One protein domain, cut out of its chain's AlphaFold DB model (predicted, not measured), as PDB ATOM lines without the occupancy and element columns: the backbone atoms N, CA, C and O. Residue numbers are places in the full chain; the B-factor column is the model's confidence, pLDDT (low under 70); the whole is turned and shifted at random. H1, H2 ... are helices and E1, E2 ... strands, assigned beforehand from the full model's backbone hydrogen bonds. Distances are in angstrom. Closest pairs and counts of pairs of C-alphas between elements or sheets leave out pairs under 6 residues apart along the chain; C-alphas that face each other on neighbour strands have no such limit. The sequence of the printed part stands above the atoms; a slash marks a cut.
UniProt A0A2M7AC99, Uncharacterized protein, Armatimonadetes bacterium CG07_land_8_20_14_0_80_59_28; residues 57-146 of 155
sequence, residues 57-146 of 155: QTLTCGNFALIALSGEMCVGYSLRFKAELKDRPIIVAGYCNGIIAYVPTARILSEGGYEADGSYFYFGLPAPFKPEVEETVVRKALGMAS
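AT A GLANCE: This is residues 57 to 146 of the 155 residues of an uncharacterized protein of Armatimonadetes bacterium CG07_land_8_20_14_0_80_59_28 (UniProt A0A2M7AC99). A small three-stranded sheet has two helices, H1 and H5, packed over one face, and three short helices, H2, H3 and H4, lie towards the other end of an elongated body. The printed part has 90 residues, with E1, E2, H1, E3, H2, H3, H4 and H5 along the chain; the sheet is mixed, in the order E1, E2, E3, and the class is mixed, helices and strands. It is compact, with a radius of gyration of the C-alphas of 13.3 A and spans of 40 by 25 by 17 A.

IN THESE COORDINATES: E1, residues 57 to 61, begins at C-alpha 57 (23.263, -13.424, 58.626) and is 13.6 A long. E2, residues 64 to 69, measures 16.6 A, H1, residues 75 to 85, 15.8 A, and E3, residues 90 to 93, 9.8 A. H2 is residues 106 to 111, H3 114 to 117 and H4 120 to 123. H5, residues 133 to 145, measures 18.0 A and ends at C-alpha 145 (31.372, -14.714, 56.197).

HOW THE PARTS SIT: E1 and E2 form an antiparallel hairpin, with N 59 and O 66 2.9 A apart. E2 and E3 are parallel, with N 67 and O 91 2.8 A apart; E2, H1, E3 is a strand-helix-strand unit, parallel strands joined through a helix, with a right-handed crossover. H1 and H5 are on the same face, making two layers, sheet and helices. H1 touches H5 at a steep tilt of 42 degrees, the same way, closest at the C-alphas of Phe 81 and Val 138, 7.2 A. H2 and H3 touch only at the corner, closest at the C-alphas of Leu 109 and Ala 116, 4.9 A; H3 and H4 meet only through their link. Every O i to N i+4 pair is within hydrogen-bond range in H1, H2 and H5; H3 and H4 are too short for such a pair.

THE WHOLE: The C-alphas of Gly 62 and Pro 126, the two farthest apart, are 41.1 A apart. The printed part has no cut, the link E3 to H2 is long with 12 residues, and no printed residue is under 70 in pLDDT.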
ATOM      1  N   GLN A  57      22.744 -12.483  57.648       97.62
ATOM      2  CA  GLN A  57      23.263 -13.424  58.626       97.62
ATOM      3  C   GLN A  57      24.212 -14.388  57.928       97.62
ATOM      4  O   GLN A  57      23.936 -14.863  56.827       97.62
ATOM      5  N   THR A  58      25.331 -14.688  58.574       96.62
ATOM      6  CA  THR A  58      26.267 -15.711  58.114       96.62
ATOM      7  C   THR A  58      26.409 -16.776  59.188       96.62
ATOM      8  O   THR A  58      26.450 -16.474  60.381       96.62
ATOM      9  N   LEU A  59      26.453 -18.033  58.760       95.00
ATOM     10  CA  LEU A  59      26.796 -19.165  59.610       95.00
ATOM     11  C   LEU A  59      27.984 -19.876  58.984       95.00
ATOM     12  O   LEU A  59      27.964 -20.200  57.797       95.00
ATOM     13  N   THR A  60      29.017 -20.123  59.778       92.56
ATOM     14  CA  THR A  60      30.222 -20.825  59.344       92.56
ATOM     15  C   THR A  60      30.355 -22.141  60.101       92.56
ATOM     16  O   THR A  60      30.005 -22.243  61.275       92.56
ATOM     17  N   CYS A  61      30.827 -23.175  59.410       90.38
ATOM     18  CA  CYS A  61      31.122 -24.477  60.003       90.38
ATOM     19  C   CYS A  61      32.368 -25.038  59.316       90.38
ATOM     20  O   CYS A  61      32.309 -25.458  58.158       90.38
ATOM     21  N   GLY A  62      33.524 -24.958  59.980       89.25
ATOM     22  CA  GLY A  62      34.803 -25.195  59.312       89.25
ATOM     23  C   GLY A  62      34.977 -24.249  58.119       89.25
ATOM     24  O   GLY A  62      34.705 -23.048  58.198       89.25
ATOM     25  N   ASN A  63      35.352 -24.817  56.970       90.25
ATOM     26  CA  ASN A  63      35.462 -24.071  55.717       90.25
ATOM     27  C   ASN A  63      34.101 -23.794  55.043       90.25
ATOM     28  O   ASN A  63      34.045 -23.038  54.087       90.25
ATOM     29  N   PHE A  64      32.978 -24.348  55.499       94.19
ATOM     30  CA  PHE A  64      31.671 -24.054  54.900       94.19
ATOM     31  C   PHE A  64      31.120 -22.690  55.363       94.19
ATOM     32  O   PHE A  64      31.395 -22.249  56.487       94.19
ATOM     33  N   ALA A  65      30.337 -22.017  54.511       95.81
ATOM     34  CA  ALA A  65      29.542 -20.847  54.891       95.81
ATOM     35  C   ALA A  65      28.122 -20.861  54.299       95.81
ATOM     36  O   ALA A  65      27.922 -21.061  53.102       95.81
ATOM     37  N   LEU A  66      27.132 -20.552  55.131       97.69
ATOM     38  CA  LEU A  66      25.782 -20.183  54.715       97.69
ATOM     39  C   LEU A  66      25.637 -18.660  54.809       97.69
ATOM     40  O   LEU A  66      25.854 -18.088  55.875       97.69
ATOM     41  N   ILE A  67      25.244 -18.020  53.710       98.19
ATOM     42  CA  ILE A  67      24.915 -16.592  53.637       98.19
ATOM     43  C   ILE A  67      23.397 -16.467  53.493       98.19
ATOM     44  O   ILE A  67      22.836 -16.831  52.461       98.19
ATOM     45  N   ALA A  68      22.740 -15.958  54.528       98.38
ATOM     46  CA  ALA A  68      21.295 -15.797  54.618       98.38
ATOM     47  C   ALA A  68      20.908 -14.314  54.472       98.38
ATOM     48  O   ALA A  68      21.444 -13.452  55.174       98.38
ATOM     49  N   LEU A  69      19.995 -14.019  53.544       98.50
ATOM     50  CA  LEU A  69      19.662 -12.671  53.074       98.50
ATOM     51  C   LEU A  69      18.144 -12.437  53.092       98.50
ATOM     52  O   LEU A  69      17.372 -13.287  52.643       98.50
ATOM     53  N   SER A  70      17.709 -11.271  53.573       97.25
ATOM     54  CA  SER A  70      16.290 -10.977  53.819       97.25
ATOM     55  C   SER A  70      15.532 -10.391  52.624       97.25
ATOM     56  O   SER A  70      14.811  -9.409  52.782       97.25
ATOM     57  N   GLY A  71      15.689 -10.948  51.424       96.12
ATOM     58  CA  GLY A  71      15.011 -10.462  50.216       96.12
ATOM     59  C   GLY A  71      14.859 -11.526  49.134       96.12
ATOM     60  O   GLY A  71      15.357 -12.648  49.280       96.12
ATOM     61  N   GLU A  72      14.175 -11.164  48.048       97.31
ATOM     62  CA  GLU A  72      14.085 -11.976  46.832       97.31
ATOM     63  C   GLU A  72      15.355 -11.736  46.004       97.31
ATOM     64  O   GLU A  72      15.477 -10.797  45.215       97.31
ATOM     65  N   MET A  73      16.384 -12.532  46.290       98.00
ATOM     66  CA  MET A  73      17.727 -12.283  45.772       98.00
ATOM     67  C   MET A  73      17.864 -12.721  44.314       98.00
ATOM     68  O   MET A  73      17.605 -13.876  43.974       98.00
ATOM     69  N   CYS A  74      18.390 -11.837  43.466       97.69
ATOM     70  CA  CYS A  74      18.763 -12.205  42.104       97.69
ATOM     71  C   CYS A  74      19.983 -13.146  42.081       97.69
ATOM     72  O   CYS A  74      20.914 -13.008  42.880       97.69
ATOM     73  N   VAL A  75      20.035 -14.063  41.108       97.25
ATOM     74  CA  VAL A  75      21.083 -15.104  41.015       97.25
ATOM     75  C   VAL A  75      22.513 -14.549  40.985       97.25
ATOM     76  O   VAL A  75      23.440 -15.200  41.471       97.25
ATOM     77  N   GLY A  76      22.698 -13.326  40.475       97.81
ATOM     78  CA  GLY A  76      24.005 -12.673  40.395       97.81
ATOM     79  C   GLY A  76      24.709 -12.530  41.747       97.81
ATOM     80  O   GLY A  76      25.928 -12.663  41.796       97.81
ATOM     81  N   TYR A  77      23.967 -12.407  42.854       98.25
ATOM     82  CA  TYR A  77      24.554 -12.431  44.196       98.25
ATOM     83  C   TYR A  77      25.263 -13.756  44.486       98.25
ATOM     84  O   TYR A  77      26.407 -13.762  44.934       98.25
ATOM     85  N   SER A  78      24.621 -14.892  44.190       97.44
ATOM     86  CA  SER A  78      25.221 -16.213  44.412       97.44
ATOM     87  C   SER A  78      26.475 -16.415  43.564       97.44
ATOM     88  O   SER A  78      27.480 -16.920  44.064       97.44
ATOM     89  N   LEU A  79      26.436 -15.985  42.299       97.50
ATOM     90  CA  LEU A  79      27.589 -16.059  41.400       97.50
ATOM     91  C   LEU A  79      28.753 -15.207  41.912       97.50
ATOM     92  O   LEU A  79      29.888 -15.679  41.952       97.50
ATOM     93  N   ARG A  80      28.463 -13.984  42.361       97.44
ATOM     94  CA  ARG A  80      29.471 -13.066  42.883       97.44
ATOM     95  C   ARG A  80      30.105 -13.573  44.174       97.44
ATOM     96  O   ARG A  80      31.327 -13.623  44.259       97.44
ATOM     97  N   PHE A  81      29.314 -14.056  45.134       97.25
ATOM     98  CA  PHE A  81      29.865 -14.648  46.357       97.25
ATOM     99  C   PHE A  81      30.761 -15.856  46.074       97.25
ATOM    100  O   PHE A  81      31.818 -15.978  46.689       97.25
ATOM    101  N   LYS A  82      30.382 -16.727  45.129       95.12
ATOM    102  CA  LYS A  82      31.214 -17.873  44.723       95.12
ATOM    103  C   LYS A  82      32.532 -17.423  44.094       95.12
ATOM    104  O   LYS A  82      33.569 -18.001  44.390       95.12
ATOM    105  N   ALA A  83      32.508 -16.380  43.264       95.50
ATOM    106  CA  ALA A  83      33.722 -15.829  42.669       95.50
ATOM    107  C   ALA A  83      34.661 -15.218  43.726       95.50
ATOM    108  O   ALA A  83      35.870 -15.438  43.676       95.50
ATOM    109  N   GLU A  84      34.113 -14.483  44.697       95.12
ATOM    110  CA  GLU A  84      34.904 -13.795  45.725       95.12
ATOM    111  C   GLU A  84      35.429 -14.744  46.818       95.12
ATOM    112  O   GLU A  84      36.547 -14.564  47.301       95.12
ATOM    113  N   LEU A  85      34.675 -15.792  47.170       91.69
ATOM    114  CA  LEU A  85      35.071 -16.793  48.174       91.69
ATOM    115  C   LEU A  85      35.791 -18.020  47.585       91.69
ATOM    116  O   LEU A  85      36.279 -18.858  48.347       91.69
ATOM    117  N   LYS A  86      35.907 -18.102  46.253       89.06
ATOM    118  CA  LYS A  86      36.666 -19.111  45.496       89.06
ATOM    119  C   LYS A  86      36.356 -20.553  45.923       89.06
ATOM    120  O   LYS A  86      35.264 -21.050  45.673       89.06
ATOM    121  N   ASP A  87      37.318 -21.211  46.567       88.12
ATOM    122  CA  ASP A  87      37.294 -22.636  46.914       88.12
ATOM    123  C   ASP A  87      36.470 -22.933  48.170       88.12
ATOM    124  O   ASP A  87      36.367 -24.080  48.611       88.12
ATOM    125  N   ARG A  88      35.891 -21.898  48.781       92.56
ATOM    126  CA  ARG A  88      35.054 -22.054  49.956       92.56
ATOM    127  C   ARG A  88      33.671 -22.587  49.566       92.56
ATOM    128  O   ARG A  88      32.952 -21.912  48.827       92.56
ATOM    129  N   PRO A  89      33.227 -23.740  50.101       95.06
ATOM    130  CA  PRO A  89      31.868 -24.212  49.876       95.06
ATOM    131  C   PRO A  89      30.862 -23.245  50.501       95.06
ATOM    132  O   PRO A  89      30.894 -23.014  51.714       95.06
ATOM    133  N   ILE A  90      29.961 -22.696  49.680       96.81
ATOM    134  CA  ILE A  90      28.928 -21.774  50.150       96.81
ATOM    135  C   ILE A  90      27.521 -22.140  49.696       96.81
ATOM    136  O   ILE A  90      27.307 -22.616  48.579       96.81
ATOM    137  N   ILE A  91      26.553 -21.816  50.549       97.88
ATOM    138  CA  ILE A  91      25.136 -21.716  50.193       97.88
ATOM    139  C   ILE A  91      24.701 -20.265  50.384       97.88
ATOM    140  O   ILE A  91      25.051 -19.627  51.374       97.88
ATOM    141  N   VAL A  92      23.928 -19.751  49.430       98.12
ATOM    142  CA  VAL A  92      23.306 -18.427  49.511       98.12
ATOM    143  C   VAL A  92      21.801 -18.633  49.538       98.12
ATOM    144  O   VAL A  92      21.249 -19.207  48.601       98.12
ATOM    145  N   ALA A  93      21.154 -18.194  50.613       98.12
ATOM    146  CA  ALA A  93      19.724 -18.343  50.835       98.12
ATOM    147  C   ALA A  93      19.059 -16.962  50.920       98.12
ATOM    148  O   ALA A  93      19.404 -16.153  51.780       98.12
ATOM    149  N   GLY A  94      18.113 -16.696  50.016       97.94
ATOM    150  CA  GLY A  94      17.176 -15.577  50.150       97.94
ATOM    151  C   GLY A  94      16.065 -15.891  51.158       97.94
ATOM    152  O   GLY A  94      16.058 -16.963  51.765       97.94
ATOM    153  N   TYR A  95      15.106 -14.976  51.307       97.25
ATOM    154  CA  TYR A  95      13.924 -15.146  52.174       97.25
ATOM    155  C   TYR A  95      14.236 -15.507  53.642       97.25
ATOM    156  O   TYR A  95      13.434 -16.150  54.320       97.25
ATOM    157  N   CYS A  96      15.402 -15.110  54.154       97.62
ATOM    158  CA  CYS A  96      15.815 -15.410  55.522       97.62
ATOM    159  C   CYS A  96      15.666 -14.187  56.430       97.62
ATOM    160  O   CYS A  96      16.141 -13.103  56.103       97.62
ATOM    161  N   ASN A  97      15.077 -14.372  57.616       95.38
ATOM    162  CA  ASN A  97      14.949 -13.335  58.652       95.38
ATOM    163  C   ASN A  97      14.222 -12.054  58.195       95.38
ATOM    164  O   ASN A  97      14.470 -10.964  58.716       95.38
ATOM    165  N   GLY A  98      13.340 -12.185  57.205       93.25
ATOM    166  CA  GLY A  98      12.593 -11.087  56.603       93.25
ATOM    167  C   GLY A  98      12.529 -11.208  55.084       93.25
ATOM    168  O   GLY A  98      13.178 -12.059  54.475       93.25
ATOM    169  N   ILE A  99      11.731 -10.333  54.484       93.19
ATOM    170  CA  ILE A  99      11.604 -10.208  53.038       93.19
ATOM    171  C   ILE A  99      11.487  -8.729  52.675       93.19
ATOM    172  O   ILE A  99      10.683  -7.997  53.256       93.19
ATOM    173  N   ILE A 100      12.289  -8.301  51.707       92.50
ATOM    174  CA  ILE A 100      12.177  -6.995  51.068       92.50
ATOM    175  C   ILE A 100      12.397  -7.124  49.570       92.50
ATOM    176  O   ILE A 100      13.541  -7.230  49.145       92.50
ATOM    177  N   ALA A 101      11.305  -7.050  48.806       93.88
ATOM    178  CA  ALA A 101      11.296  -6.910  47.351       93.88
ATOM    179  C   ALA A 101      12.254  -7.850  46.597       93.88
ATOM    180  O   ALA A 101      12.902  -8.736  47.158       93.88
ATOM    181  N   TYR A 102      12.358  -7.654  45.289       97.25
ATOM    182  CA  TYR A 102      13.548  -8.118  44.597       97.25
ATOM    183  C   TYR A 102      14.726  -7.243  44.984       97.25
ATOM    184  O   TYR A 102      14.616  -6.019  45.046       97.25
ATOM    185  N   VAL A 103      15.858  -7.892  45.237       97.56
ATOM    186  CA  VAL A 103      17.135  -7.212  45.427       97.56
ATOM    187  C   VAL A 103      17.945  -7.424  44.147       97.56
ATOM    188  O   VAL A 103      18.459  -8.531  43.923       97.56
ATOM    189  N   PRO A 104      17.996  -6.416  43.260       97.50
ATOM    190  CA  PRO A 104      18.637  -6.541  41.964       97.50
ATOM    191  C   PRO A 104      20.152  -6.361  42.064       97.50
ATOM    192  O   PRO A 104      20.675  -5.697  42.956       97.50
ATOM    193  N   THR A 105      20.863  -6.936  41.098       97.94
ATOM    194  CA  THR A 105      22.265  -6.570  40.846       97.94
ATOM    195  C   THR A 105      22.337  -5.228  40.121       97.94
ATOM    196  O   THR A 105      21.359  -4.805  39.499       97.94
ATOM    197  N   ALA A 106      23.501  -4.578  40.125       96.12
ATOM    198  CA  ALA A 106      23.726  -3.351  39.360       96.12
ATOM    199  C   ALA A 106      23.444  -3.561  37.860       96.12
ATOM    200  O   ALA A 106      22.876  -2.692  37.199       96.12
ATOM    201  N   ARG A 107      23.766  -4.752  37.340       96.44
ATOM    202  CA  ARG A 107      23.439  -5.156  35.969       96.44
ATOM    203  C   ARG A 107      21.928  -5.205  35.732       96.44
ATOM    204  O   ARG A 107      21.463  -4.566  34.796       96.44
ATOM    205  N   ILE A 108      21.173  -5.902  36.583       97.19
ATOM    206  CA  ILE A 108      19.707  -6.004  36.448       97.19
ATOM    207  C   ILE A 108      19.058  -4.621  36.545       97.19
ATOM    208  O   ILE A 108      18.174  -4.311  35.757       97.19
ATOM    209  N   LEU A 109      19.538  -3.751  37.439       94.81
ATOM    210  CA  LEU A 109      19.069  -2.362  37.498       94.81
ATOM    211  C   LEU A 109      19.283  -1.611  36.176       94.81
ATOM    212  O   LEU A 109      18.420  -0.833  35.783       94.81
ATOM    213  N   SER A 110      20.403  -1.846  35.483       95.31
ATOM    214  CA  SER A 110      20.677  -1.226  34.176       95.31
ATOM    215  C   SER A 110      19.881  -1.838  33.019       95.31
ATOM    216  O   SER A 110      19.552  -1.134  32.067       95.31
ATOM    217  N   GLU A 111      19.573  -3.134  33.093       96.06
ATOM    218  CA  GLU A 111      18.797  -3.855  32.077       96.06
ATOM    219  C   GLU A 111      17.286  -3.599  32.229       96.06
ATOM    220  O   GLU A 111      16.543  -3.661  31.249       96.06
ATOM    221  N   GLY A 112      16.835  -3.265  33.441       94.56
ATOM    222  CA  GLY A 112      15.429  -3.074  33.770       94.56
ATOM    223  C   GLY A 112      14.692  -4.399  33.975       94.56
ATOM    224  O   GLY A 112      15.287  -5.447  34.216       94.56
ATOM    225  N   GLY A 113      13.362  -4.348  33.902       94.50
ATOM    226  CA  GLY A 113      12.496  -5.508  34.123       94.50
ATOM    227  C   GLY A 113      11.874  -5.556  35.519       94.50
ATOM    228  O   GLY A 113      11.936  -4.599  36.297       94.50
ATOM    229  N   TYR A 114      11.217  -6.674  35.821       94.88
ATOM    230  CA  TYR A 114      10.390  -6.808  37.021       94.88
ATOM    231  C   TYR A 114      11.219  -6.769  38.315       94.88
ATOM    232  O   TYR A 114      10.822  -6.162  39.308       94.88
ATOM    233  N   GLU A 115      12.407  -7.357  38.299       95.62
ATOM    234  CA  GLU A 115      13.312  -7.409  39.442       95.62
ATOM    235  C   GLU A 115      13.938  -6.042  39.754       95.62
ATOM    236  O   GLU A 115      14.266  -5.768  40.907       95.62
ATOM    237  N   ALA A 116      14.072  -5.174  38.744       93.88
ATOM    238  CA  ALA A 116      14.615  -3.826  38.887       93.88
ATOM    239  C   ALA A 116      13.564  -2.810  39.371       93.88
ATOM    240  O   ALA A 116      13.838  -2.042  40.289       93.88
ATOM    241  N   ASP A 117      12.367  -2.815  38.773       91.19
ATOM    242  CA  ASP A 117      11.359  -1.746  38.936       91.19
ATOM    243  C   ASP A 117       9.921  -2.283  39.142       91.19
ATOM    244  O   ASP A 117       8.944  -1.545  39.227       91.19
ATOM    245  N   GLY A 118       9.750  -3.600  39.232       90.50
ATOM    246  CA  GLY A 118       8.434  -4.244  39.279       90.50
ATOM    247  C   GLY A 118       7.959  -4.677  40.663       90.50
ATOM    248  O   GLY A 118       6.779  -4.981  40.812       90.50
ATOM    249  N   SER A 119       8.836  -4.719  41.670       92.38
ATOM    250  CA  SER A 119       8.507  -5.331  42.967       92.38
ATOM    251  C   SER A 119       8.393  -4.348  44.134       92.38
ATOM    252  O   SER A 119       7.579  -4.553  45.031       92.38
ATOM    253  N   TYR A 120       9.172  -3.263  44.139       91.62
ATOM    254  CA  TYR A 120       9.390  -2.408  45.314       91.62
ATOM    255  C   TYR A 120       8.098  -1.795  45.892       91.62
ATOM    256  O   TYR A 120       7.955  -1.676  47.113       91.62
ATOM    257  N   PHE A 121       7.123  -1.465  45.039       91.31
ATOM    258  CA  PHE A 121       5.857  -0.862  45.459       91.31
ATOM    259  C   PHE A 121       4.954  -1.842  46.225       91.31
ATOM    260  O   PHE A 121       4.224  -1.410  47.119       91.31
ATOM    261  N   TYR A 122       5.055  -3.156  45.975       92.06
ATOM    262  CA  TYR A 122       4.358  -4.175  46.778       92.06
ATOM    263  C   TYR A 122       4.869  -4.227  48.222       92.06
ATOM    264  O   TYR A 122       4.127  -4.600  49.129       92.06
ATOM    265  N   PHE A 123       6.114  -3.803  48.445       91.56
ATOM    266  CA  PHE A 123       6.757  -3.749  49.758       91.56
ATOM    267  C   PHE A 123       6.702  -2.346  50.377       91.56
ATOM    268  O   PHE A 123       7.327  -2.087  51.403       91.56
ATOM    269  N   GLY A 124       5.950  -1.423  49.764       89.50
ATOM    270  CA  GLY A 124       5.789  -0.057  50.255       89.50
ATOM    271  C   GLY A 124       7.067   0.782  50.199       89.50
ATOM    272  O   GLY A 124       7.134   1.811  50.872       89.50
ATOM    273  N   LEU A 125       8.066   0.361  49.419       91.75
ATOM    274  CA  LEU A 125       9.260   1.159  49.175       91.75
ATOM    275  C   LEU A 125       8.897   2.343  48.270       91.75
ATOM    276  O   LEU A 125       8.089   2.187  47.353       91.75
ATOM    277  N   PRO A 126       9.465   3.535  48.495       91.25
ATOM    278  CA  PRO A 126       9.104   4.710  47.709       91.25
ATOM    279  C   PRO A 126       9.781   4.774  46.338       91.25
ATOM    280  O   PRO A 126       9.399   5.608  45.527       91.25
ATOM    281  N   ALA A 127      10.785   3.933  46.089       91.06
ATOM    282  CA  ALA A 127      11.530   3.875  44.838       91.06
ATOM    283  C   ALA A 127      12.261   2.523  44.707       91.06
ATOM    284  O   ALA A 127      12.433   1.828  45.720       91.06
ATOM    285  N   PRO A 128      12.745   2.177  43.500       91.62
ATOM    286  CA  PRO A 128      13.723   1.111  43.298       91.62
ATOM    287  C   PRO A 128      14.991   1.286  44.137       91.62
ATOM    288  O   PRO A 128      15.337   2.386  44.584       91.62
ATOM    289  N   PHE A 129      15.734   0.192  44.307       93.94
ATOM    290  CA  PHE A 129      17.058   0.255  44.914       93.94
ATOM    291  C   PHE A 129      18.041   1.037  44.040       93.94
ATOM    292  O   PHE A 129      17.987   1.001  42.812       93.94
ATOM    293  N   LYS A 130      18.992   1.711  44.689       93.44
ATOM    294  CA  LYS A 130      20.108   2.340  43.983       93.44
ATOM    295  C   LYS A 130      21.111   1.286  43.484       93.44
ATOM    296  O   LYS A 130      21.227   0.238  44.126       93.44
ATOM    297  N   PRO A 131      21.893   1.569  42.423       93.31
ATOM    298  CA  PRO A 131      22.904   0.647  41.892       93.31
ATOM    299  C   PRO A 131      23.900   0.111  42.930       93.31
ATOM    300  O   PRO A 131      24.383  -1.011  42.803       93.31
ATOM    301  N   GLU A 132      24.173   0.866  43.996       95.81
ATOM    302  CA  GLU A 132      25.115   0.480  45.052       95.81
ATOM    303  C   GLU A 132      24.566  -0.591  46.016       95.81
ATOM    304  O   GLU A 132      25.284  -1.023  46.925       95.81
ATOM    305  N   VAL A 133      23.307  -1.026  45.858       96.25
ATOM    306  CA  VAL A 133      22.695  -2.058  46.715       96.25
ATOM    307  C   VAL A 133      23.464  -3.376  46.649       96.25
ATOM    308  O   VAL A 133      23.700  -4.000  47.684       96.25
ATOM    309  N   GLU A 134      23.921  -3.767  45.457       97.81
ATOM    310  CA  GLU A 134      24.694  -4.992  45.252       97.81
ATOM    311  C   GLU A 134      25.992  -4.952  46.046       97.81
ATOM    312  O   GLU A 134      26.222  -5.809  46.899       97.81
ATOM    313  N   GLU A 135      26.787  -3.907  45.835       98.12
ATOM    314  CA  GLU A 135      28.059  -3.713  46.524       98.12
ATOM    315  C   GLU A 135      27.878  -3.648  48.043       98.12
ATOM    316  O   GLU A 135      28.625  -4.256  48.809       98.12
ATOM    317  N   THR A 136      26.841  -2.943  48.501       97.25
ATOM    318  CA  THR A 136      26.555  -2.794  49.931       97.25
ATOM    319  C   THR A 136      26.263  -4.137  50.592       97.25
ATOM    320  O   THR A 136      26.800  -4.416  51.668       97.25
ATOM    321  N   VAL A 137      25.425  -4.963  49.964       97.69
ATOM    322  CA  VAL A 137      25.062  -6.289  50.477       97.69
ATOM    323  C   VAL A 137      26.254  -7.238  50.408       97.69
ATOM    324  O   VAL A 137      26.558  -7.893  51.405       97.69
ATOM    325  N   VAL A 138      26.960  -7.278  49.273       97.75
ATOM    326  CA  VAL A 138      28.091  -8.189  49.057       97.75
ATOM    327  C   VAL A 138      29.205  -7.917  50.058       97.75
ATOM    328  O   VAL A 138      29.601  -8.819  50.798       97.75
ATOM    329  N   ARG A 139      29.642  -6.660  50.175       97.69
ATOM    330  CA  ARG A 139      30.702  -6.265  51.105       97.69
ATOM    331  C   ARG A 139      30.366  -6.623  52.552       97.69
ATOM    332  O   ARG A 139      31.219  -7.136  53.272       97.69
ATOM    333  N   LYS A 140      29.127  -6.363  52.992       97.38
ATOM    334  CA  LYS A 140      28.693  -6.701  54.357       97.38
ATOM    335  C   LYS A 140      28.683  -8.212  54.585       97.38
ATOM    336  O   LYS A 140      29.236  -8.671  55.580       97.38
ATOM    337  N   ALA A 141      28.104  -8.977  53.663       97.19
ATOM    338  CA  ALA A 141      28.032 -10.429  53.778       97.19
ATOM    339  C   ALA A 141      29.422 -11.082  53.786       97.19
ATOM    340  O   ALA A 141      29.668 -11.954  54.612       97.19
ATOM    341  N   LEU A 142      30.357 -10.631  52.947       95.38
ATOM    342  CA  LEU A 142      31.730 -11.149  52.928       95.38
ATOM    343  C   LEU A 142      32.511 -10.812  54.199       95.38
ATOM    344  O   LEU A 142      33.212 -11.670  54.740       95.38
ATOM    345  N   GLY A 143      32.334  -9.596  54.723       94.12
ATOM    346  CA  GLY A 143      32.906  -9.206  56.013       94.12
ATOM    347  C   GLY A 143      32.444 -10.118  57.154       94.12
ATOM    348  O   GLY A 143      33.240 -10.471  58.018       94.12
ATOM    349  N   MET A 144      31.184 -10.563  57.121       93.19
ATOM    350  CA  MET A 144      30.615 -11.471  58.124       93.19
ATOM    351  C   MET A 144      30.895 -12.952  57.842       93.19
ATOM    352  O   MET A 144      30.868 -13.772  58.755       93.19
ATOM    353  N   ALA A 145      31.108 -13.333  56.583       88.19
ATOM    354  CA  ALA A 145      31.372 -14.714  56.197       88.19
ATOM    355  C   ALA A 145      32.837 -15.104  56.412       88.19
ATOM    356  O   ALA A 145      33.152 -16.284  56.308       88.19
ATOM    357  N   SER A 146      33.734 -14.156  56.688       75.69
ATOM    358  CA  SER A 146      35.165 -14.424  56.854       75.69
ATOM    359  C   SER A 146      35.421 -15.484  57.942       75.69
ATOM    360  O   SER A 146      34.719 -15.494  58.954       75.69
TER     361      SER A 146